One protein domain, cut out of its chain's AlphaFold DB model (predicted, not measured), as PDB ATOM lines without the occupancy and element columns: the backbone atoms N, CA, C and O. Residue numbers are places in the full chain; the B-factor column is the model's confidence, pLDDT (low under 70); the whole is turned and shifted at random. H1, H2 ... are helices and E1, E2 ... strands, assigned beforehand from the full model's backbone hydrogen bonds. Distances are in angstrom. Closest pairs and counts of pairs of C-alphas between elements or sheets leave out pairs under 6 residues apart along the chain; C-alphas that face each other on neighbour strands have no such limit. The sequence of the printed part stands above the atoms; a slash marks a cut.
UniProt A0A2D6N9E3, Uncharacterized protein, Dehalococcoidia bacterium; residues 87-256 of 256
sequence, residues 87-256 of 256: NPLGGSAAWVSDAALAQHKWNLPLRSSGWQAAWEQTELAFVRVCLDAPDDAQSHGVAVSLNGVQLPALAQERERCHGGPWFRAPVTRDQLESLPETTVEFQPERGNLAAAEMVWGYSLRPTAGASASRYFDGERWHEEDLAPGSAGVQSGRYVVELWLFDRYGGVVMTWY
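AT A GLANCE: This is residues 87 to 256 of the 256 residues of an uncharacterized protein of Dehalococcoidia bacterium (UniProt A0A2D6N9E3). Two sheets stand face to face with their strands crossed, a sandwich of a strongly twisted, branched sheet, E1, E3, E5, E6, E8, E10 and E11, and a smaller sheet, E4, E7, E2 and E9. Most of it is one long hairpin wound over both sheets, a jelly roll of four nested antiparallel pairs, E2 with E9, E3 with E8, E4 with E7 and E5 with E6, while helix H1 packs on E10 and E11 at one end of the longest axis. The printed part has 170 residues with eleven named strands and two named helices, in the order E1 E2 H1 E3 E4 E5 E6 H2 E7 E8 E9 E10 E11, and both sheets are antiparallel. The class is mostly strand, though under half of the residues are in named elements; the whole is compact, with a radius of gyration of the C-alphas of 15.5 A and spans of 45 by 33 by 30 A.

HOW THE PARTS SIT: E1, residues 91 to 93, is an edge strand of the branched sheet beside E8, residues 197 to 201, with N 93 and O 198 2.9 A apart, within hydrogen-bond range. E3, residues 124 to 132, is on the other side of E8, with N 132 and O 197 at 2.8 A. On one side of E3 is E6, residues 164 to 171, with N 127 and O 169 at 2.9 A; on the other side are E8 and E10, residues 240 to 245, with N 128 and O 241 at 2.7 A. E6 forms a hairpin with E5, residues 155 to 161, where N 157 and O 166 are 2.8 A apart. E10 forms one with E11, residues 251 to 255, where N 244 and O 253 are 2.9 A apart. The smaller sheet runs E4, residues 142 to 146, E7, residues 182 to 188, E2, residues 101 to 106, and E9, residues 213 to 216. Its pairs include N 145 and O 185 at 2.8 A, N 104 and O 184 at 2.8 A, and N 103 and O 214 at 2.8 A. The facing parts of the two sheets are 10.3 A centre to centre, their best planes 8 degrees apart and their strands at 60 degrees. The closest C-alphas of E2 and E10 are those of His 104 and Val 240, 7.2 A apart. H1, residues 113 to 121, is on the branched sheet at a height of 10.0 A, slantwise to the strands at 39 degrees to E11 on the local plane; its closest C-alpha pair with E11 is Ala 118 and Val 252, 6.1 A. H2, residues 173 to 177, only grazes the smaller sheet, with its residues 175 to 176. Every O i to N i+4 pair is within hydrogen-bond range in H2, and 4 of 5 are in H1.

IN THESE COORDINATES: E1 begins at C-alpha 91, (129.140, 152.158, 213.906). From first to last C-alpha, E2 measures 16.6 A, H1 12.7 A, E3 25.0 A, E4 13.3 A, E5 14.5 A, E6 22.0 A, E7 20.4 A, E8 12.9 A and E10 16.3 A. E3 begins at C-alpha 124, (157.750, 148.911, 221.127), and E11 ends at C-alpha 255, (148.819, 143.847, 211.498).

THE WHOLE: The C-alphas of Glu 120 and Ala 231, the two farthest apart, are 46.6 A from each other. The printed part has no cut. The links E8 to E9, 11 residues, and E9 to E10, 23 residues, are long. The mean pLDDT of the printed part is 79.5; 40 residues are under 70, among them 201 to 211 and 223 to 236.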
ATOM      1  N   ASN A  87     135.977 152.158 205.924       43.97
ATOM      2  CA  ASN A  87     134.766 152.718 205.331       43.97
ATOM      3  C   ASN A  87     134.071 153.631 206.366       43.97
ATOM      4  O   ASN A  87     133.871 153.175 207.493       43.97
ATOM      5  N   PRO A  88     133.670 154.867 206.012       45.56
ATOM      6  CA  PRO A  88     132.967 155.784 206.917       45.56
ATOM      7  C   PRO A  88     131.585 155.293 207.383       45.56
ATOM      8  O   PRO A  88     130.993 155.918 208.251       45.56
ATOM      9  N   LEU A  89     131.063 154.187 206.841       54.03
ATOM     10  CA  LEU A  89     129.808 153.553 207.281       54.03
ATOM     11  C   LEU A  89     129.952 152.692 208.560       54.03
ATOM     12  O   LEU A  89     129.144 151.791 208.781       54.03
ATOM     13  N   GLY A  90     131.001 152.903 209.358       60.47
ATOM     14  CA  GLY A  90     131.181 152.223 210.647       60.47
ATOM     15  C   GLY A  90     130.137 152.639 211.691       60.47
ATOM     16  O   GLY A  90     129.477 153.665 211.539       60.47
ATOM     17  N   GLY A  91     129.987 151.844 212.748       70.50
ATOM     18  CA  GLY A  91     129.140 152.158 213.906       70.50
ATOM     19  C   GLY A  91     129.772 151.658 215.208       70.50
ATOM     20  O   GLY A  91     130.907 151.180 215.187       70.50
ATOM     21  N   SER A  92     129.066 151.793 216.330       72.62
ATOM     22  CA  SER A  92     129.559 151.506 217.686       72.62
ATOM     23  C   SER A  92     128.622 150.587 218.493       72.62
ATOM     24  O   SER A  92     127.396 150.608 218.333       72.62
ATOM     25  N   ALA A  93     129.214 149.631 219.224       74.00
ATOM     26  CA  ALA A  93     128.520 148.501 219.857       74.00
ATOM     27  C   ALA A  93     128.626 148.626 221.366       74.00
ATOM     28  O   ALA A  93     129.709 148.415 221.920       74.00
ATOM     29  N   ALA A  94     127.509 148.917 222.026       77.19
ATOM     30  CA  ALA A  94     127.459 148.952 223.478       77.19
ATOM     31  C   ALA A  94     127.606 147.553 224.089       77.19
ATOM     32  O   ALA A  94     127.091 146.562 223.570       77.19
ATOM     33  N   TRP A  95     128.257 147.469 225.244       80.50
ATOM     34  CA  TRP A  95     128.248 146.254 226.048       80.50
ATOM     35  C   TRP A  95     126.864 146.059 226.670       80.50
ATOM     36  O   TRP A  95     126.330 146.959 227.313       80.50
ATOM     37  N   VAL A  96     126.268 144.879 226.494       80.25
ATOM     38  CA  VAL A  96     124.914 144.599 227.018       80.25
ATOM     39  C   VAL A  96     124.913 143.876 228.361       80.25
ATOM     40  O   VAL A  96     123.881 143.818 229.026       80.25
ATOM     41  N   SER A  97     126.052 143.315 228.771       83.56
ATOM     42  CA  SER A  97     126.200 142.611 230.043       83.56
ATOM     43  C   SER A  97     127.658 142.591 230.499       83.56
ATOM     44  O   SER A  97     128.565 142.735 229.685       83.56
ATOM     45  N   ASP A  98     127.895 142.365 231.797       84.50
ATOM     46  CA  ASP A  98     129.260 142.248 232.348       84.50
ATOM     47  C   ASP A  98     129.966 140.975 231.849       84.50
ATOM     48  O   ASP A  98     131.171 140.815 232.008       84.50
ATOM     49  N   ALA A  99     129.196 140.038 231.292       85.94
ATOM     50  CA  ALA A  99     129.695 138.817 230.676       85.94
ATOM     51  C   ALA A  99     129.974 138.993 229.176       85.94
ATOM     52  O   ALA A  99     130.417 138.039 228.536       85.94
ATOM     53  N   ALA A 100     129.684 140.167 228.605       86.12
ATOM     54  CA  ALA A 100     129.895 140.423 227.194       86.12
ATOM     55  C   ALA A 100     131.391 140.446 226.849       86.12
ATOM     56  O   ALA A 100     132.231 140.866 227.642       86.12
ATOM     57  N   LEU A 101     131.722 139.976 225.651       88.12
ATOM     58  CA  LEU A 101     133.099 139.770 225.217       88.12
ATOM     59  C   LEU A 101     133.214 140.028 223.716       88.12
ATOM     60  O   LEU A 101     132.581 139.348 222.914       88.12
ATOM     61  N   ALA A 102     134.057 140.975 223.318       87.00
ATOM     62  CA  ALA A 102     134.460 141.133 221.927       87.00
ATOM     63  C   ALA A 102     135.805 140.441 221.729       87.00
ATOM     64  O   ALA A 102     136.737 140.640 222.504       87.00
ATOM     65  N   GLN A 103     135.917 139.630 220.686       89.12
ATOM     66  CA  GLN A 103     137.130 138.890 220.380       89.12
ATOM     67  C   GLN A 103     137.614 139.229 218.976       89.12
ATOM     68  O   GLN A 103     136.820 139.303 218.036       89.12
ATOM     69  N   HIS A 104     138.926 139.392 218.839       88.50
ATOM     70  CA  HIS A 104     139.611 139.596 217.575       88.50
ATOM     71  C   HIS A 104     140.781 138.614 217.431       88.50
ATOM     72  O   HIS A 104     141.515 138.380 218.387       88.50
ATOM     73  N   LYS A 105     140.963 138.026 216.249       88.94
ATOM     74  CA  LYS A 105     141.962 136.981 215.993       88.94
ATOM     75  C   LYS A 105     142.933 137.374 214.890       88.94
ATOM     76  O   LYS A 105     142.521 137.727 213.787       88.94
ATOM     77  N   TRP A 106     144.221 137.188 215.163       87.25
ATOM     78  CA  TRP A 106     145.304 137.351 214.204       87.25
ATOM     79  C   TRP A 106     146.015 136.036 213.916       87.25
ATOM     80  O   TRP A 106     146.536 135.365 214.809       87.25
ATOM     81  N   ASN A 107     146.139 135.741 212.624       86.50
ATOM     82  CA  ASN A 107     147.046 134.722 212.113       86.50
ATOM     83  C   ASN A 107     148.394 135.369 211.796       86.50
ATOM     84  O   ASN A 107     148.648 135.765 210.659       86.50
ATOM     85  N   LEU A 108     149.234 135.523 212.820       87.69
ATOM     86  CA  LEU A 108     150.533 136.170 212.674       87.69
ATOM     87  C   LEU A 108     151.489 135.292 211.844       87.69
ATOM     88  O   LEU A 108     151.543 134.072 212.031       87.69
ATOM     89  N   PRO A 109     152.301 135.873 210.945       87.62
ATOM     90  CA  PRO A 109     153.200 135.120 210.080       87.62
ATOM     91  C   PRO A 109     154.510 134.803 210.818       87.62
ATOM     92  O   PRO A 109     155.595 135.137 210.338       87.62
ATOM     93  N   LEU A 110     154.403 134.136 211.975       89.19
ATOM     94  CA  LEU A 110     155.470 133.952 212.971       89.19
ATOM     95  C   LEU A 110     156.777 133.393 212.389       89.19
ATOM     96  O   LEU A 110     157.867 133.704 212.853       89.19
ATOM     97  N   ARG A 111     156.682 132.565 211.343       88.12
ATOM     98  CA  ARG A 111     157.836 131.911 210.700       88.12
ATOM     99  C   ARG A 111     158.375 132.650 209.475       88.12
ATOM    100  O   ARG A 111     159.329 132.183 208.860       88.12
ATOM    101  N   SER A 112     157.752 133.753 209.071       90.31
ATOM    102  CA  SER A 112     158.185 134.504 207.893       90.31
ATOM    103  C   SER A 112     159.437 135.326 208.196       90.31
ATOM    104  O   SER A 112     159.567 135.902 209.275       90.31
ATOM    105  N   SER A 113     160.347 135.430 207.227       89.19
ATOM    106  CA  SER A 113     161.536 136.283 207.356       89.19
ATOM    107  C   SER A 113     161.174 137.755 207.568       89.19
ATOM    108  O   SER A 113     161.858 138.444 208.316       89.19
ATOM    109  N   GLY A 114     160.077 138.226 206.964       90.12
ATOM    110  CA  GLY A 114     159.578 139.589 207.149       90.12
ATOM    111  C   GLY A 114     159.149 139.880 208.589       90.12
ATOM    112  O   GLY A 114     159.489 140.931 209.119       90.12
ATOM    113  N   TRP A 115     158.463 138.939 209.244       90.94
ATOM    114  CA  TRP A 115     158.094 139.063 210.659       90.94
ATOM    115  C   TRP A 115     159.318 139.106 211.571       90.94
ATOM    116  O   TRP A 115     159.419 139.970 212.437       90.94
ATOM    117  N   GLN A 116     160.275 138.205 211.338       94.06
ATOM    118  CA  GLN A 116     161.514 138.153 212.115       94.06
ATOM    119  C   GLN A 116     162.313 139.459 211.979       94.06
ATOM    120  O   GLN A 116     162.673 140.064 212.986       94.06
ATOM    121  N   ALA A 117     162.494 139.951 210.748       92.62
ATOM    122  CA  ALA A 117     163.195 141.205 210.474       92.62
ATOM    123  C   ALA A 117     162.469 142.442 211.035       92.62
ATOM    124  O   ALA A 117     163.119 143.416 211.411       92.62
ATOM    125  N   ALA A 118     161.132 142.425 211.088       92.56
ATOM    126  CA  ALA A 118     160.362 143.496 211.712       92.56
ATOM    127  C   ALA A 118     160.618 143.552 213.222       92.56
ATOM    128  O   ALA A 118     160.893 144.625 213.760       92.56
ATOM    129  N   TRP A 119     160.614 142.404 213.905       94.19
ATOM    130  CA  TRP A 119     160.896 142.352 215.342       94.19
ATOM    131  C   TRP A 119     162.309 142.782 215.711       94.19
ATOM    132  O   TRP A 119     162.480 143.430 216.734       94.19
ATOM    133  N   GLU A 120     163.307 142.482 214.883       95.19
ATOM    134  CA  GLU A 120     164.682 142.961 215.098       95.19
ATOM    135  C   GLU A 120     164.788 144.496 215.109       95.19
ATOM    136  O   GLU A 120     165.691 145.051 215.729       95.19
ATOM    137  N   GLN A 121     163.864 145.183 214.435       95.25
ATOM    138  CA  GLN A 121     163.795 146.645 214.368       95.25
ATOM    139  C   GLN A 121     162.823 147.245 215.389       95.25
ATOM    140  O   GLN A 121     162.758 148.466 215.526       95.25
ATOM    141  N   THR A 122     162.049 146.405 216.077       97.06
ATOM    142  CA  THR A 122     160.962 146.840 216.950       97.06
ATOM    143  C   THR A 122     161.478 147.100 218.355       97.06
ATOM    144  O   THR A 122     162.001 146.205 219.012       97.06
ATOM    145  N   GLU A 123     161.261 148.318 218.835       96.75
ATOM    146  CA  GLU A 123     161.483 148.702 220.228       96.75
ATOM    147  C   GLU A 123     160.194 148.538 221.045       96.75
ATOM    148  O   GLU A 123     160.218 148.086 222.187       96.75
ATOM    149  N   LEU A 124     159.047 148.899 220.455       96.56
ATOM    150  CA  LEU A 124     157.750 148.911 221.127       96.56
ATOM    151  C   LEU A 124     156.678 148.285 220.242       96.56
ATOM    152  O   LEU A 124     156.609 148.570 219.049       96.56
ATOM    153  N   ALA A 125     155.791 147.491 220.837       96.56
ATOM    154  CA  ALA A 125     154.624 146.955 220.153       96.56
ATOM    155  C   ALA A 125     153.347 147.241 220.946       96.56
ATOM    156  O   ALA A 125     153.341 147.214 222.179       96.56
ATOM    157  N   PHE A 126     152.262 147.517 220.228       96.25
ATOM    158  CA  PHE A 126     150.979 147.870 220.820       96.25
ATOM    159  C   PHE A 126     149.826 147.190 220.101       96.25
ATOM    160  O   PHE A 126     149.756 147.199 218.874       96.25
ATOM    161  N   VAL A 127     148.875 146.692 220.883       94.00
ATOM    162  CA  VAL A 127     147.515 146.441 220.411       94.00
ATOM    163  C   VAL A 127     146.766 147.763 220.481       94.00
ATOM    164  O   VAL A 127     146.732 148.385 221.540       94.00
ATOM    165  N   ARG A 128     146.180 148.193 219.366       91.50
ATOM    166  CA  ARG A 128     145.326 149.373 219.246       91.50
ATOM    167  C   ARG A 128     143.889 148.939 219.008       91.50
ATOM    168  O   ARG A 128     143.638 148.024 218.228       91.50
ATOM    169  N   VAL A 129     142.950 149.615 219.647       89.06
ATOM    170  CA  VAL A 129     141.515 149.409 219.461       89.06
ATOM    171  C   VAL A 129     140.818 150.754 219.340       89.06
ATOM    172  O   VAL A 129     141.136 151.703 220.058       89.06
ATOM    173  N   CYS A 130     139.891 150.841 218.396       86.12
ATOM    174  CA  CYS A 130     139.005 151.983 218.262       86.12
ATOM    175  C   CYS A 130     137.786 151.772 219.162       86.12
ATOM    176  O   CYS A 130     137.042 150.806 218.975       86.12
ATOM    177  N   LEU A 131     137.585 152.672 220.120       86.00
ATOM    178  CA  LEU A 131     136.415 152.667 220.994       86.00
ATOM    179  C   LEU A 131     135.684 153.998 220.845       86.00
ATOM    180  O   LEU A 131     136.333 155.036 220.732       86.00
ATOM    181  N   ASP A 132     134.358 153.970 220.873       83.75
ATOM    182  CA  ASP A 132     133.536 155.166 221.016       83.75
ATOM    183  C   ASP A 132     133.328 155.377 222.511       83.75
ATOM    184  O   ASP A 132     132.611 154.632 223.177       83.75
ATOM    185  N   ALA A 133     134.069 156.325 223.066       76.56
ATOM    186  CA  ALA A 133     134.082 156.615 224.486       76.56
ATOM    187  C   ALA A 133     134.020 158.134 224.679       76.56
ATOM    188  O   ALA A 133     134.602 158.869 223.872       76.56
ATOM    189  N   PRO A 134     133.358 158.625 225.741       71.31
ATOM    190  CA  PRO A 134     133.371 160.048 226.049       71.31
ATOM    191  C   PRO A 134     134.809 160.539 226.291       71.31
ATOM    192  O   PRO A 134     135.671 159.783 226.735       71.31
ATOM    193  N   ASP A 135     135.081 161.807 225.968       61.84
ATOM    194  CA  ASP A 135     136.441 162.380 225.931       61.84
ATOM    195  C   ASP A 135     137.180 162.369 227.294       61.84
ATOM    196  O   ASP A 135     138.382 162.630 227.343       61.84
ATOM    197  N   ASP A 136     136.486 162.065 228.396       58.41
ATOM    198  CA  ASP A 136     137.013 161.905 229.758       58.41
ATOM    199  C   ASP A 136     137.199 160.438 230.195       58.41
ATOM    200  O   ASP A 136     137.730 160.178 231.280       58.41
ATOM    201  N   ALA A 137     136.824 159.470 229.353       55.12
ATOM    202  CA  ALA A 137     137.025 158.052 229.602       55.12
ATOM    203  C   ALA A 137     138.507 157.694 229.434       55.12
ATOM    204  O   ALA A 137     138.945 157.193 228.397       55.12
ATOM    205  N   GLN A 138     139.297 157.905 230.488       56.03
ATOM    206  CA  GLN A 138     140.588 157.240 230.661       56.03
ATOM    207  C   GLN A 138     140.355 155.729 230.807       56.03
ATOM    208  O   GLN A 138     140.445 155.215 231.906       56.03
ATOM    209  N   SER A 139     139.958 155.037 229.737       57.81
ATOM    210  CA  SER A 139     139.845 153.572 229.613       57.81
ATOM    211  C   SER A 139     139.148 152.771 230.728       57.81
ATOM    212  O   SER A 139     139.155 151.545 230.664       57.81
ATOM    213  N   HIS A 140     138.501 153.416 231.703       60.44
ATOM    214  CA  HIS A 140     138.088 152.834 232.987       60.44
ATOM    215  C   HIS A 140     136.950 151.811 232.915       60.44
ATOM    216  O   HIS A 140     136.310 151.526 233.922       60.44
ATOM    217  N   GLY A 141     136.645 151.265 231.748       74.94
ATOM    218  CA  GLY A 141     135.704 150.163 231.713       74.94
ATOM    219  C   GLY A 141     135.825 149.235 230.536       74.94
ATOM    220  O   GLY A 141     134.860 148.539 230.275       74.94
ATOM    221  N   VAL A 142     136.990 149.165 229.882       85.94
ATOM    222  CA  VAL A 142     137.285 148.060 228.965       85.94
ATOM    223  C   VAL A 142     138.588 147.385 229.375       85.94
ATOM    224  O   VAL A 142     139.684 147.915 229.194       85.94
ATOM    225  N   ALA A 143     138.452 146.176 229.906       89.62
ATOM    226  CA  ALA A 143     139.538 145.249 230.146       89.62
ATOM    227  C   ALA A 143     139.973 144.610 228.820       89.62
ATOM    228  O   ALA A 143     139.134 144.173 228.032       89.62
ATOM    229  N   VAL A 144     141.286 144.518 228.592       91.88
ATOM    230  CA  VAL A 144     141.851 143.865 227.403       91.88
ATOM    231  C   VAL A 144     142.727 142.700 227.813       91.88
ATOM    232  O   VAL A 144     143.579 142.844 228.688       91.88
ATOM    233  N   SER A 145     142.563 141.562 227.150       95.12
ATOM    234  CA  SER A 145     143.453 140.417 227.298       95.12
ATOM    235  C   SER A 145     144.005 139.962 225.947       95.12
ATOM    236  O   SER A 145     143.382 140.139 224.901       95.12
ATOM    237  N   LEU A 146     145.210 139.402 225.970       95.62
ATOM    238  CA  LEU A 146     145.891 138.808 224.828       95.62
ATOM    239  C   LEU A 146     146.195 137.355 225.168       95.62
ATOM    240  O   LEU A 146     146.912 137.083 226.129       95.62
ATOM    241  N   ASN A 147     145.651 136.417 224.396       94.62
ATOM    242  CA  ASN A 147     145.796 134.982 224.636       94.62
ATOM    243  C   ASN A 147     145.382 134.583 226.072       94.62
ATOM    244  O   ASN A 147     145.995 133.712 226.687       94.62
ATOM    245  N   GLY A 148     144.361 135.257 226.620       92.75
ATOM    246  CA  GLY A 148     143.875 135.075 227.991       92.75
ATOM    247  C   GLY A 148     144.714 135.761 229.078       92.75
ATOM    248  O   GLY A 148     144.372 135.675 230.256       92.75
ATOM    249  N   VAL A 149     145.801 136.451 228.719       94.56
ATOM    250  CA  VAL A 149     146.616 137.240 229.652       94.56
ATOM    251  C   VAL A 149     146.129 138.681 229.652       94.56
ATOM    252  O   VAL A 149     146.179 139.355 228.626       94.56
ATOM    253  N   GLN A 150     145.685 139.170 230.809       94.00
ATOM    254  CA  GLN A 150     145.260 140.559 230.972       94.00
ATOM    255  C   GLN A 150     146.413 141.521 230.644       94.00
ATOM    256  O   GLN A 150     147.506 141.416 231.207       94.00
ATOM    257  N   LEU A 151     146.161 142.464 229.739       93.00
ATOM    258  CA  LEU A 151     147.092 143.530 229.391       93.00
ATOM    259  C   LEU A 151     146.974 144.708 230.374       93.00
ATOM    260  O   LEU A 151     145.968 144.834 231.081       93.00
ATOM    261  N   PRO A 152     147.985 145.598 230.429       90.50
ATOM    262  CA  PRO A 152     147.871 146.855 231.156       90.50
ATOM    263  C   PRO A 152     146.683 147.695 230.676       90.50
ATOM    264  O   PRO A 152     146.218 147.542 229.546       90.50
ATOM    265  N   ALA A 153     146.239 148.621 231.530       85.12
ATOM    266  CA  ALA A 153     145.157 149.541 231.205       85.12
ATOM    267  C   ALA A 153     145.417 150.268 229.877       85.12
ATOM    268  O   ALA A 153     146.541 150.693 229.585       85.12
ATOM    269  N   LEU A 154     144.357 150.412 229.083       87.69
ATOM    270  CA  LEU A 154     144.429 151.067 227.788       87.69
ATOM    271  C   LEU A 154     144.804 152.546 227.954       87.69
ATOM    272  O   LEU A 154     144.208 153.270 228.744       87.69
ATOM    273  N   ALA A 155     145.767 153.022 227.175       88.62
ATOM    274  CA  ALA A 155     146.098 154.438 227.096       88.62
ATOM    275  C   ALA A 155     145.431 155.052 225.866       88.62
ATOM    276  O   ALA A 155     145.607 154.552 224.754       88.62
ATOM    277  N   GLN A 156     144.695 156.145 226.058       87.88
ATOM    278  CA  GLN A 156     144.114 156.898 224.952       87.88
ATOM    279  C   GLN A 156     145.216 157.578 224.131       87.88
ATOM    280  O   GLN A 156     146.146 158.187 224.670       87.88
ATOM    281  N   GLU A 157     145.107 157.494 222.814       86.56
ATOM    282  CA  GLU A 157     145.971 158.189 221.875       86.56
ATOM    283  C   GLU A 157     145.351 159.510 221.414       86.56
ATOM    284  O   GLU A 157     144.149 159.749 221.505       86.56
ATOM    285  N   ARG A 158     146.202 160.395 220.889       84.88
ATOM    286  CA  ARG A 158     145.755 161.672 220.313       84.88
ATOM    287  C   ARG A 158     145.081 161.499 218.955       84.88
ATOM    288  O   ARG A 158     144.310 162.361 218.545       84.88
ATOM    289  N   GLU A 159     145.429 160.434 218.238       82.81
ATOM    290  CA  GLU A 159     144.827 160.117 216.949       82.81
ATOM    291  C   GLU A 159     143.403 159.587 217.154       82.81
ATOM    292  O   GLU A 159     143.129 158.833 218.089       82.81
ATOM    293  N   ARG A 160     142.495 159.975 216.258       81.06
ATOM    294  CA  ARG A 160     141.112 159.500 216.250       81.06
ATOM    295  C   ARG A 160     140.881 158.534 215.097       81.06
ATOM    296  O   ARG A 160     141.389 158.733 213.996       81.06
ATOM    297  N   CYS A 161     140.083 157.513 215.360       78.31
ATOM    298  CA  CYS A 161     139.504 156.624 214.364       78.31
ATOM    299  C   CYS A 161     138.092 157.100 213.977       78.31
ATOM    300  O   CYS A 161     137.588 158.097 214.490       78.31
ATOM    301  N   HIS A 162     137.439 156.394 213.048       68.38
ATOM    302  CA  HIS A 162     136.181 156.844 212.436       68.38
ATOM    303  C   HIS A 162     134.949 156.889 213.363       68.38
ATOM    304  O   HIS A 162     133.919 157.396 212.932       68.38
ATOM    305  N   GLY A 163     135.057 156.435 214.614       69.75
ATOM    306  CA  GLY A 163     133.971 156.471 215.601       69.75
ATOM    307  C   GLY A 163     134.409 156.869 217.010       69.75
ATOM    308  O   GLY A 163     133.610 156.773 217.922       69.75
ATOM    309  N   GLY A 164     135.657 157.298 217.212       78.88
ATOM    310  CA  GLY A 164     136.150 157.623 218.551       78.88
ATOM    311  C   GLY A 164     137.669 157.778 218.618       78.88
ATOM    312  O   GLY A 164     138.334 157.880 217.580       78.88
ATOM    313  N   PRO A 165     138.253 157.876 219.818       84.94
ATOM    314  CA  PRO A 165     139.700 157.860 219.980       84.94
ATOM    315  C   PRO A 165     140.291 156.452 219.826       84.94
ATOM    316  O   PRO A 165     139.659 155.436 220.120       84.94
ATOM    317  N   TRP A 166     141.547 156.398 219.385       87.81
ATOM    318  CA  TRP A 166     142.338 155.179 219.496       87.81
ATOM    319  C   TRP A 166     142.764 154.956 220.943       87.81
ATOM    320  O   TRP A 166     143.184 155.883 221.633       87.81
ATOM    321  N   PHE A 167     142.726 153.705 221.374       90.12
ATOM    322  CA  PHE A 167     143.292 153.254 222.634       90.12
ATOM    323  C   PHE A 167     144.356 152.208 222.365       90.12
ATOM    324  O   PHE A 167     144.219 151.423 221.429       90.12
ATOM    325  N   ARG A 168     145.403 152.168 223.190       92.50
ATOM    326  CA  ARG A 168     146.487 151.195 223.042       92.50
ATOM    327  C   ARG A 168     146.866 150.496 224.338       92.50
ATOM    328  O   ARG A 168     146.897 151.120 225.395       92.50
ATOM    329  N   ALA A 169     147.248 149.230 224.230       93.75
ATOM    330  CA  ALA A 169     147.894 148.463 225.289       93.75
ATOM    331  C   ALA A 169     149.249 147.940 224.785       93.75
ATOM    332  O   ALA A 169     149.318 147.425 223.664       93.75
ATOM    333  N   PRO A 170     150.338 148.081 225.564       96.38
ATOM    334  CA  PRO A 170     151.637 147.545 225.178       96.38
ATOM    335  C   PRO A 170     151.615 146.017 225.205       96.38
ATOM    336  O   PRO A 170     150.997 145.412 226.083       96.38
ATOM    337  N   VAL A 171     152.325 145.408 224.260       96.69
ATOM    338  CA  VAL A 171     152.486 143.954 224.161       96.69
ATOM    339  C   VAL A 171     153.937 143.593 223.885       96.69
ATOM    340  O   VAL A 171     154.688 144.373 223.300       96.69
ATOM    341  N   THR A 172     154.336 142.399 224.302       95.81
ATOM    342  CA  THR A 172     155.661 141.854 224.016       95.81
ATOM    343  C   THR A 172     155.594 140.816 222.909       95.81
ATOM    344  O   THR A 172     154.554 140.213 222.636       95.81
ATOM    345  N   ARG A 173     156.749 140.572 222.291       95.19
ATOM    346  CA  ARG A 173     156.918 139.490 221.326       95.19
ATOM    347  C   ARG A 173     156.494 138.146 221.914       95.19
ATOM    348  O   ARG A 173     155.684 137.456 221.311       95.19
ATOM    349  N   ASP A 174     156.963 137.821 223.117       95.06
ATOM    350  CA  ASP A 174     156.652 136.547 223.772       95.06
ATOM    351  C   ASP A 174     155.143 136.338 223.962       95.06
ATOM    352  O   ASP A 174     154.654 135.225 223.783       95.06
ATOM    353  N   GLN A 175     154.385 137.399 224.264       95.12
ATOM    354  CA  GLN A 175     152.926 137.314 224.396       95.12
ATOM    355  C   GLN A 175     152.218 137.044 223.059       95.12
ATOM    356  O   GLN A 175     151.181 136.382 223.037       95.12
ATOM    357  N   LEU A 176     152.752 137.560 221.950       93.75
ATOM    358  CA  LEU A 176     152.196 137.379 220.605       93.75
ATOM    359  C   LEU A 176     152.596 136.030 219.995       93.75
ATOM    360  O   LEU A 176     151.815 135.407 219.283       93.75
ATOM    361  N   GLU A 177     153.808 135.559 220.281       93.00
ATOM    362  CA  GLU A 177     154.349 134.314 219.730       93.00
ATOM    363  C   GLU A 177     154.042 133.082 220.601       93.00
ATOM    364  O   GLU A 177     154.379 131.961 220.215       93.00
ATOM    365  N   SER A 178     153.379 133.255 221.754       90.69
ATOM    366  CA  SER A 178     153.054 132.154 222.671       90.69
ATOM    367  C   SER A 178     152.075 131.137 222.084       90.69
ATOM    368  O   SER A 178     152.060 129.985 222.517       90.69
ATOM    369  N   LEU A 179     151.235 131.555 221.131       87.88
ATOM    370  CA  LEU A 179     150.220 130.723 220.488       87.88
ATOM    371  C   LEU A 179     150.291 130.849 218.957       87.88
ATOM    372  O   LEU A 179     150.647 131.906 218.439       87.88
ATOM    373  N   PRO A 180     149.927 129.788 218.210       83.62
ATOM    374  CA  PRO A 180     149.913 129.815 216.746       83.62
ATOM    375  C   PRO A 180     148.857 130.769 216.166       83.62
ATOM    376  O   PRO A 180     149.031 131.268 215.059       83.62
ATOM    377  N   GLU A 181     147.778 131.014 216.910       88.56
ATOM    378  CA  GLU A 181     146.758 132.019 216.618       88.56
ATOM    379  C   GLU A 181     146.718 132.982 217.804       88.56
ATOM    380  O   GLU A 181     146.582 132.553 218.951       88.56
ATOM    381  N   THR A 182     146.862 134.276 217.530       91.62
ATOM    382  CA  THR A 182     146.794 135.308 218.561       91.62
ATOM    383  C   THR A 182     145.361 135.784 218.701       91.62
ATOM    384  O   THR A 182     144.738 136.178 217.720       91.62
ATOM    385  N   THR A 183     144.846 135.774 219.922       93.31
ATOM    386  CA  THR A 183     143.490 136.215 220.232       93.31
ATOM    387  C   THR A 183     143.542 137.408 221.173       93.31
ATOM    388  O   THR A 183     144.140 137.328 222.241       93.31
ATOM    389  N   VAL A 184     142.904 138.505 220.785       93.44
ATOM    390  CA  VAL A 184     142.682 139.684 221.618       93.44
ATOM    391  C   VAL A 184     141.233 139.684 222.068       93.44
ATOM    392  O   VAL A 184     140.327 139.457 221.265       93.44
ATOM    393  N   GLU A 185     141.008 139.952 223.341       93.44
ATOM    394  CA  GLU A 185     139.694 139.973 223.960       93.44
ATOM    395  C   GLU A 185     139.469 141.298 224.670       93.44
ATOM    396  O   GLU A 185     140.358 141.792 225.360       93.44
ATOM    397  N   PHE A 186     138.271 141.846 224.515       90.44
ATOM    398  CA  PHE A 186     137.818 143.082 225.133       90.44
ATOM    399  C   PHE A 186     136.559 142.771 225.932       90.44
ATOM    400  O   PHE A 186     135.650 142.116 225.418       90.44
ATOM    401  N   GLN A 187     136.514 143.211 227.181       89.44
ATOM    402  CA  GLN A 187     135.395 142.978 228.092       89.44
ATOM    403  C   GLN A 187     135.097 144.263 228.854       89.44
ATOM    404  O   GLN A 187     136.045 144.977 229.197       89.44
ATOM    405  N   PRO A 188     133.828 144.557 229.167       85.94
ATOM    406  CA  PRO A 188     133.526 145.648 230.070       85.94
ATOM    407  C   PRO A 188     134.110 145.338 231.454       85.94
ATOM    408  O   PRO A 188     134.082 144.192 231.914       85.94
ATOM    409  N   GLU A 189     134.644 146.340 232.149       84.06
ATOM    410  CA  GLU A 189     134.971 146.143 233.562       84.06
ATOM    411  C   GLU A 189     133.682 145.933 234.357       84.06
ATOM    412  O   GLU A 189     132.662 146.584 234.127       84.06
ATOM    413  N   ARG A 190     133.730 145.000 235.309       81.00
ATOM    414  CA  ARG A 190     132.553 144.560 236.056       81.00
ATOM    415  C   ARG A 190     131.832 145.737 236.718       81.00
ATOM    416  O   ARG A 190     132.422 146.438 237.540       81.00
ATOM    417  N   GLY A 191     130.543 145.888 236.423       77.31
ATOM    418  CA  GLY A 191     129.717 146.972 236.950       77.31
ATOM    419  C   GLY A 191     129.843 148.287 236.179       77.31
ATOM    420  O   GLY A 191     129.302 149.292 236.638       77.31
ATOM    421  N   ASN A 192     130.518 148.295 235.025       74.88
ATOM    422  CA  ASN A 192     130.730 149.481 234.201       74.88
ATOM    423  C   ASN A 192     130.300 149.276 232.735       74.88
ATOM    424  O   ASN A 192     131.079 149.438 231.802       74.88
ATOM    425  N   LEU A 193     129.022 148.952 232.523       66.38
ATOM    426  CA  LEU A 193     128.448 148.733 231.182       66.38
ATOM    427  C   LEU A 193     128.296 150.002 230.337       66.38
ATOM    428  O   LEU A 193     128.079 149.913 229.134       66.38
ATOM    429  N   ALA A 194     128.407 151.178 230.955       62.91
ATOM    430  CA  ALA A 194     128.359 152.459 230.252       62.91
ATOM    431  C   ALA A 194     129.719 152.863 229.652       62.91
ATOM    432  O   ALA A 194     129.818 153.898 228.992       62.91
ATOM    433  N   ALA A 195     130.778 152.094 229.910       64.69
ATOM    434  CA  ALA A 195     132.128 152.467 229.538       64.69
ATOM    435  C   ALA A 195     132.503 151.926 228.163       64.69
ATOM    436  O   ALA A 195     132.928 150.787 228.016       64.69
ATOM    437  N   ALA A 196     132.409 152.825 227.189       73.75
ATOM    438  CA  ALA A 196     132.927 152.693 225.837       73.75
ATOM    439  C   ALA A 196     132.266 151.610 224.971       73.75
ATOM    440  O   ALA A 196     132.143 150.445 225.334       73.75
ATOM    441  N   GLU A 197     131.892 151.996 223.764       80.56
ATOM    442  CA  GLU A 197     131.337 151.102 222.762       80.56
ATOM    443  C   GLU A 197     132.442 150.633 221.807       80.56
ATOM    444  O   GLU A 197     133.344 151.388 221.434       80.56
ATOM    445  N   MET A 198     132.386 149.374 221.379       79.00
ATOM    446  CA  MET A 198     133.341 148.847 220.402       79.00
ATOM    447  C   MET A 198     133.009 149.397 219.016       79.00
ATOM    448  O   MET A 198     131.945 149.100 218.471       79.00
ATOM    449  N   VAL A 199     133.925 150.154 218.411       78.88
ATOM    450  CA  VAL A 199     133.724 150.652 217.045       78.88
ATOM    451  C   VAL A 199     134.004 149.535 216.048       78.88
ATOM    452  O   VAL A 199     135.051 148.877 216.083       78.88
ATOM    453  N   TRP A 200     133.087 149.352 215.102       73.50
ATOM    454  CA  TRP A 200     133.290 148.499 213.942       73.50
ATOM    455  C   TRP A 200     133.353 149.309 212.655       73.50
ATOM    456  O   TRP A 200     132.832 150.416 212.529       73.50
ATOM    457  N   GLY A 201     133.953 148.700 211.642       67.12
ATOM    458  CA  GLY A 201     133.939 149.220 210.290       67.12
ATOM    459  C   GLY A 201     134.176 148.128 209.266       67.12
ATOM    460  O   GLY A 201     134.445 146.967 209.581       67.12
ATOM    461  N   TYR A 202     134.109 148.525 208.001       56.84
ATOM    462  CA  TYR A 202     134.663 147.716 206.928       56.84
ATOM    463  C   TYR A 202     136.098 148.134 206.747       56.84
ATOM    464  O   TYR A 202     136.383 149.313 206.528       56.84
ATOM    465  N   SER A 203     136.991 147.161 206.787       51.59
ATOM    466  CA  SER A 203     138.326 147.392 206.293       51.59
ATOM    467  C   SER A 203     138.678 146.349 205.250       51.59
ATOM    468  O   SER A 203     138.434 145.154 205.421       51.59
ATOM    469  N   LEU A 204     139.218 146.830 204.132       48.16
ATOM    470  CA  LEU A 204     139.691 146.017 203.020       48.16
ATOM    471  C   LEU A 204     141.031 145.388 203.400       48.16
ATOM    472  O   LEU A 204     142.076 145.768 202.885       48.16
ATOM    473  N   ARG A 205     141.006 144.470 204.369       59.41
ATOM    474  CA  ARG A 205     142.214 143.894 204.968       59.41
ATOM    475  C   ARG A 205     142.356 142.440 204.533       59.41
ATOM    476  O   ARG A 205     141.545 141.617 204.953       59.41
ATOM    477  N   PRO A 206     143.349 142.111 203.688       44.94
ATOM    478  CA  PRO A 206     143.523 140.757 203.170       44.94
ATOM    479  C   PRO A 206     143.924 139.727 204.239       44.94
ATOM    480  O   PRO A 206     143.761 138.534 204.001       44.94
ATOM    481  N   THR A 207     144.466 140.163 205.384       51.66
ATOM    482  CA  THR A 207     144.988 139.291 206.455       51.66
ATOM    483  C   THR A 207     143.932 138.869 207.474       51.66
ATOM    484  O   THR A 207     144.035 137.784 208.043       51.66
ATOM    485  N   ALA A 208     142.896 139.685 207.672       57.84
ATOM    486  CA  ALA A 208     141.791 139.381 208.569       57.84
ATOM    487  C   ALA A 208     140.760 138.505 207.838       57.84
ATOM    488  O   ALA A 208     140.042 138.975 206.943       57.84
ATOM    489  N   GLY A 209     140.695 137.223 208.209       56.91
ATOM    490  CA  GLY A 209     139.669 136.291 207.734       56.91
ATOM    491  C   GLY A 209     138.245 136.787 208.030       56.91
ATOM    492  O   GLY A 209     138.043 137.708 208.818       56.91
ATOM    493  N   ALA A 210     137.235 136.185 207.393       56.62
ATOM    494  CA  ALA A 210     135.833 136.566 207.610       56.62
ATOM    495  C   ALA A 210     135.403 136.459 209.087       56.62
ATOM    496  O   ALA A 210     134.639 137.293 209.549       56.62
ATOM    497  N   SER A 211     135.984 135.510 209.826       67.06
ATOM    498  CA  SER A 211     135.750 135.242 211.250       67.06
ATOM    499  C   SER A 211     136.789 135.875 212.188       67.06
ATOM    500  O   SER A 211     136.935 135.453 213.334       67.06
ATOM    501  N   ALA A 212     137.552 136.871 211.720       76.94
ATOM    502  CA  ALA A 212     138.592 137.508 212.532       76.94
ATOM    503  C   ALA A 212     138.030 138.303 213.717       76.94
ATOM    504  O   ALA A 212     138.785 138.671 214.605       76.94
ATOM    505  N   SER A 213     136.734 138.613 213.741       81.06
ATOM    506  CA  SER A 213     136.082 139.319 214.845       81.06
ATOM    507  C   SER A 213     134.754 138.661 215.177       81.06
ATOM    508  O   SER A 213     134.045 138.248 214.266       81.06
ATOM    509  N   ARG A 214     134.425 138.569 216.466       82.44
ATOM    510  CA  ARG A 214     133.136 138.055 216.946       82.44
ATOM    511  C   ARG A 214     132.769 138.645 218.301       82.44
ATOM    512  O   ARG A 214     133.655 139.025 219.067       82.44
ATOM    513  N   TYR A 215     131.478 138.679 218.595       82.75
ATOM    514  CA  TYR A 215     130.917 139.229 219.826       82.75
ATOM    515  C   TYR A 215     130.208 138.150 220.633       82.75
ATOM    516  O   TYR A 215     129.536 137.299 220.065       82.75
ATOM    517  N   PHE A 216     130.294 138.204 221.949       84.69
ATOM    518  CA  PHE A 216     129.468 137.434 222.863       84.69
ATOM    519  C   PHE A 216     128.659 138.423 223.696       84.69
ATOM    520  O   PHE A 216     129.234 139.317 224.311       84.69
ATOM    521  N   ASP A 217     127.338 138.279 223.715       80.50
ATOM    522  CA  ASP A 217     126.433 139.184 224.439       80.50
ATOM    523  C   ASP A 217     126.206 138.788 225.910       80.50
ATOM    524  O   ASP A 217     125.551 139.511 226.663       80.50
ATOM    525  N   GLY A 218     126.766 137.657 226.344       82.38
ATOM    526  CA  GLY A 218     126.493 137.038 227.642       82.38
ATOM    527  C   GLY A 218     125.707 135.728 227.530       82.38
ATOM    528  O   GLY A 218     125.741 134.920 228.457       82.38
ATOM    529  N   GLU A 219     125.054 135.478 226.392       85.06
ATOM    530  CA  GLU A 219     124.249 134.279 226.142       85.06
ATOM    531  C   GLU A 219     124.746 133.485 224.930       85.06
ATOM    532  O   GLU A 219     124.846 132.255 224.990       85.06
ATOM    533  N   ARG A 220     125.083 134.160 223.827       83.81
ATOM    534  CA  ARG A 220     125.511 133.518 222.578       83.81
ATOM    535  C   ARG A 220     126.584 134.305 221.838       83.81
ATOM    536  O   ARG A 220     126.716 135.517 221.977       83.81
ATOM    537  N   TRP A 221     127.351 133.577 221.030       83.94
ATOM    538  CA  TRP A 221     128.314 134.164 220.105       83.94
ATOM    539  C   TRP A 221     127.618 134.630 218.831       83.94
ATOM    540  O   TRP A 221     126.787 133.916 218.267       83.94
ATOM    541  N   HIS A 222     128.028 135.797 218.358       75.81
ATOM    542  CA  HIS A 222     127.630 136.398 217.102       75.81
ATOM    543  C   HIS A 222     128.879 136.586 216.241       75.81
ATOM    544  O   HIS A 222     129.805 137.311 216.609       75.81
ATOM    545  N   GLU A 223     128.934 135.865 215.124       65.06
ATOM    546  CA  GLU A 223     130.091 135.849 214.213       65.06
ATOM    547  C   GLU A 223     129.873 136.735 212.976       65.06
ATOM    548  O   GLU A 223     130.836 137.232 212.399       65.06
ATOM    549  N   GLU A 224     128.615 136.968 212.592       55.06
ATOM    550  CA  GLU A 224     128.236 137.754 211.407       55.06
ATOM    551  C   GLU A 224     127.223 138.860 211.724       55.06
ATOM    552  O   GLU A 224     127.030 139.767 210.921       55.06
ATOM    553  N   ASP A 225     126.620 138.835 212.909       44.31
ATOM    554  CA  ASP A 225     125.520 139.713 213.272       44.31
ATOM    555  C   ASP A 225     125.908 140.602 214.453       44.31
ATOM    556  O   ASP A 225     126.349 140.139 215.495       44.31
ATOM    557  N   LEU A 226     125.638 141.892 214.290       50.12
ATOM    558  CA  LEU A 226     125.235 142.773 215.375       50.12
ATOM    559  C   LEU A 226     126.322 143.176 216.378       50.12
ATOM    560  O   LEU A 226     126.620 142.543 217.385       50.12
ATOM    561  N   ALA A 227     126.692 144.435 216.216       41.31
ATOM    562  CA  ALA A 227     126.485 145.348 217.320       41.31
ATOM    563  C   ALA A 227     125.127 145.120 218.005       41.31
ATOM    564  O   ALA A 227     124.093 145.181 217.331       41.31
ATOM    565  N   PRO A 228     125.079 144.868 219.314       40.75
ATOM    566  CA  PRO A 228     123.808 144.708 219.997       40.75
ATOM    567  C   PRO A 228     122.928 145.955 219.797       40.75
ATOM    568  O   PRO A 228     123.348 147.079 220.051       40.75
ATOM    569  N   GLY A 229     121.701 145.743 219.308       44.50
ATOM    570  CA  GLY A 229     120.692 146.791 219.098       44.50
ATOM    571  C   GLY A 229     120.480 147.257 217.650       44.50
ATOM    572  O   GLY A 229     119.483 147.929 217.383       44.50
ATOM    573  N   SER A 230     121.326 146.881 216.687       46.12
ATOM    574  CA  SER A 230     121.210 147.360 215.299       46.12
ATOM    575  C   SER A 230     120.416 146.408 214.396       46.12
ATOM    576  O   SER A 230     120.954 145.751 213.513       46.12
ATOM    577  N   ALA A 231     119.094 146.347 214.579       40.12
ATOM    578  CA  ALA A 231     118.212 145.614 213.667       40.12
ATOM    579  C   ALA A 231     118.453 146.034 212.195       40.12
ATOM    580  O   ALA A 231     118.004 147.092 211.759       40.12
ATOM    581  N   GLY A 232     119.165 145.200 211.429       40.44
ATOM    582  CA  GLY A 232     119.327 145.341 209.980       40.44
ATOM    583  C   GLY A 232     120.578 146.069 209.468       40.44
ATOM    584  O   GLY A 232     120.627 146.351 208.270       40.44
ATOM    585  N   VAL A 233     121.589 146.362 210.297       43.72
ATOM    586  CA  VAL A 233     122.858 146.943 209.810       43.72
ATOM    587  C   VAL A 233     123.881 145.836 209.549       43.72
ATOM    588  O   VAL A 233     124.153 145.009 210.411       43.72
ATOM    589  N   GLN A 234     124.418 145.828 208.326       47.69
ATOM    590  CA  GLN A 234     125.389 144.859 207.817       47.69
ATOM    591  C   GLN A 234     126.605 144.649 208.745       47.69
ATOM    592  O   GLN A 234     127.068 145.578 209.410       47.69
ATOM    593  N   SER A 235     127.137 143.426 208.705       50.19
ATOM    594  CA  SER A 235     128.266 142.911 209.481       50.19
ATOM    595  C   SER A 235     129.516 143.805 209.442       50.19
ATOM    596  O   SER A 235     130.109 144.054 208.394       50.19
ATOM    597  N   GLY A 236     129.947 144.289 210.607       53.66
ATOM    598  CA  GLY A 236     131.166 145.083 210.769       53.66
ATOM    599  C   GLY A 236     132.273 144.306 211.469       53.66
ATOM    600  O   GLY A 236     132.003 143.457 212.312       53.66
ATOM    601  N   ARG A 237     133.537 144.608 211.156       70.88
ATOM    602  CA  ARG A 237     134.692 144.076 211.898       70.88
ATOM    603  C   ARG A 237     135.140 145.101 212.926       70.88
ATOM    604  O   ARG A 237     135.195 146.288 212.599       70.88
ATOM    605  N   TYR A 238     135.504 144.657 214.126       77.69
ATOM    606  CA  TYR A 238     136.119 145.551 215.104       77.69
ATOM    607  C   TYR A 238     137.414 146.117 214.549       77.69
ATOM    608  O   TYR A 238     138.207 145.402 213.927       77.69
ATOM    609  N   VAL A 239     137.633 147.409 214.773       81.75
ATOM    610  CA  VAL A 239     138.857 148.059 214.317       81.75
ATOM    611  C   VAL A 239     139.936 147.853 215.380       81.75
ATOM    612  O   VAL A 239     140.147 148.692 216.255       81.75
ATOM    613  N   VAL A 240     140.587 146.692 215.304       87.19
ATOM    614  CA  VAL A 240     141.718 146.296 216.152       87.19
ATOM    615  C   VAL A 240     142.963 146.182 215.280       87.19
ATOM    616  O   VAL A 240     142.897 145.692 214.151       87.19
ATOM    617  N   GLU A 241     144.093 146.680 215.768       89.88
ATOM    618  CA  GLU A 241     145.356 146.712 215.031       89.88
ATOM    619  C   GLU A 241     146.516 146.336 215.952       89.88
ATOM    620  O   GLU A 241     146.512 146.662 217.133       89.88
ATOM    621  N   LEU A 242     147.536 145.685 215.415       92.19
ATOM    622  CA  LEU A 242     148.822 145.494 216.075       92.19
ATOM    623  C   LEU A 242     149.841 146.378 215.372       92.19
ATOM    624  O   LEU A 242     149.981 146.312 214.155       92.19
ATOM    625  N   TRP A 243     150.542 147.210 216.128       94.12
ATOM    626  CA  TRP A 243     151.545 148.129 215.605       94.12
ATOM    627  C   TRP A 243     152.893 147.840 216.240       94.12
ATOM    628  O   TRP A 243     153.001 147.773 217.462       94.12
ATOM    629  N   LEU A 244     153.912 147.698 215.398       94.25
ATOM    630  CA  LEU A 244     155.309 147.554 215.780       94.25
ATOM    631  C   LEU A 244     156.021 148.860 215.436       94.25
ATOM    632  O   LEU A 244     155.942 149.332 214.300       94.25
ATOM    633  N   PHE A 245     156.712 149.434 216.412       93.56
ATOM    634  CA  PHE A 245     157.419 150.702 216.300       93.56
ATOM    635  C   PHE A 245     158.912 150.519 216.535       93.56
ATOM    636  O   PHE A 245     159.325 149.769 217.420       93.56
ATOM    637  N   ASP A 246     159.719 151.260 215.783       94.31
ATOM    638  CA  ASP A 246     161.153 151.361 216.011       94.31
ATOM    639  C   ASP A 246     161.482 152.318 217.170       94.31
ATOM    640  O   ASP A 246     160.626 153.018 217.723       94.31
ATOM    641  N   ARG A 247     162.768 152.386 217.524       94.00
ATOM    642  CA  ARG A 247     163.282 153.257 218.595       94.00
ATOM    643  C   ARG A 247     163.084 154.761 218.352       94.00
ATOM    644  O   ARG A 247     163.288 155.557 219.265       94.00
ATOM    645  N   TYR A 248     162.766 155.166 217.125       92.44
ATOM    646  CA  TYR A 248     162.505 156.552 216.736       92.44
ATOM    647  C   TYR A 248     161.003 156.863 216.667       92.44
ATOM    648  O   TYR A 248     160.631 157.991 216.340       92.44
ATOM    649  N   GLY A 249     160.143 155.888 216.978       87.56
ATOM    650  CA  GLY A 249     158.691 156.005 216.868       87.56
ATOM    651  C   GLY A 249     158.164 155.838 215.441       87.56
ATOM    652  O   GLY A 249     157.000 156.149 215.191       87.56
ATOM    653  N   GLY A 250     158.990 155.368 214.503       88.88
ATOM    654  CA  GLY A 250     158.569 154.987 213.160       88.88
ATOM    655  C   GLY A 250     157.817 153.658 213.171       88.88
ATOM    656  O   GLY A 250     158.161 152.750 213.922       88.88
ATOM    657  N   VAL A 251     156.780 153.530 212.342       89.12
ATOM    658  CA  VAL A 251     156.019 152.279 212.208       89.12
ATOM    659  C   VAL A 251     156.813 151.297 211.352       89.12
ATOM    660  O   VAL A 251     157.052 151.553 210.173       89.12
ATOM    661  N   VAL A 252     157.193 150.166 211.938       90.38
ATOM    662  CA  VAL A 252     157.900 149.075 211.256       90.38
ATOM    663  C   VAL A 252     156.908 148.170 210.536       90.38
ATOM    664  O   VAL A 252     157.117 147.785 209.387       90.38
ATOM    665  N   MET A 253     155.821 147.814 211.219       88.31
ATOM    666  CA  MET A 253     154.805 146.905 210.704       88.31
ATOM    667  C   MET A 253     153.466 147.169 211.378       88.31
ATOM    668  O   MET A 253     153.405 147.470 212.571       88.31
ATOM    669  N   THR A 254     152.392 146.995 210.614       87.44
ATOM    670  CA  THR A 254     151.031 146.923 211.139       87.44
ATOM    671  C   THR A 254     150.414 145.577 210.787       87.44
ATOM    672  O   THR A 254     150.674 145.012 209.720       87.44
ATOM    673  N   TRP A 255     149.608 145.050 211.698       84.94
ATOM    674  CA  TRP A 255     148.819 143.847 211.498       84.94
ATOM    675  C   TRP A 255     147.371 144.096 211.897       84.94
ATOM    676  O   TRP A 255     147.083 144.949 212.738       84.94
ATOM    677  N   TYR A 256     146.466 143.365 211.259       77.00
ATOM    678  CA  TYR A 256     145.039 143.614 211.328       77.00
ATOM    679  C   TYR A 256     144.210 142.348 211.205       77.00
ATOM    680  O   TYR A 256     144.675 141.393 210.529       77.00
TER     681      TYR A 256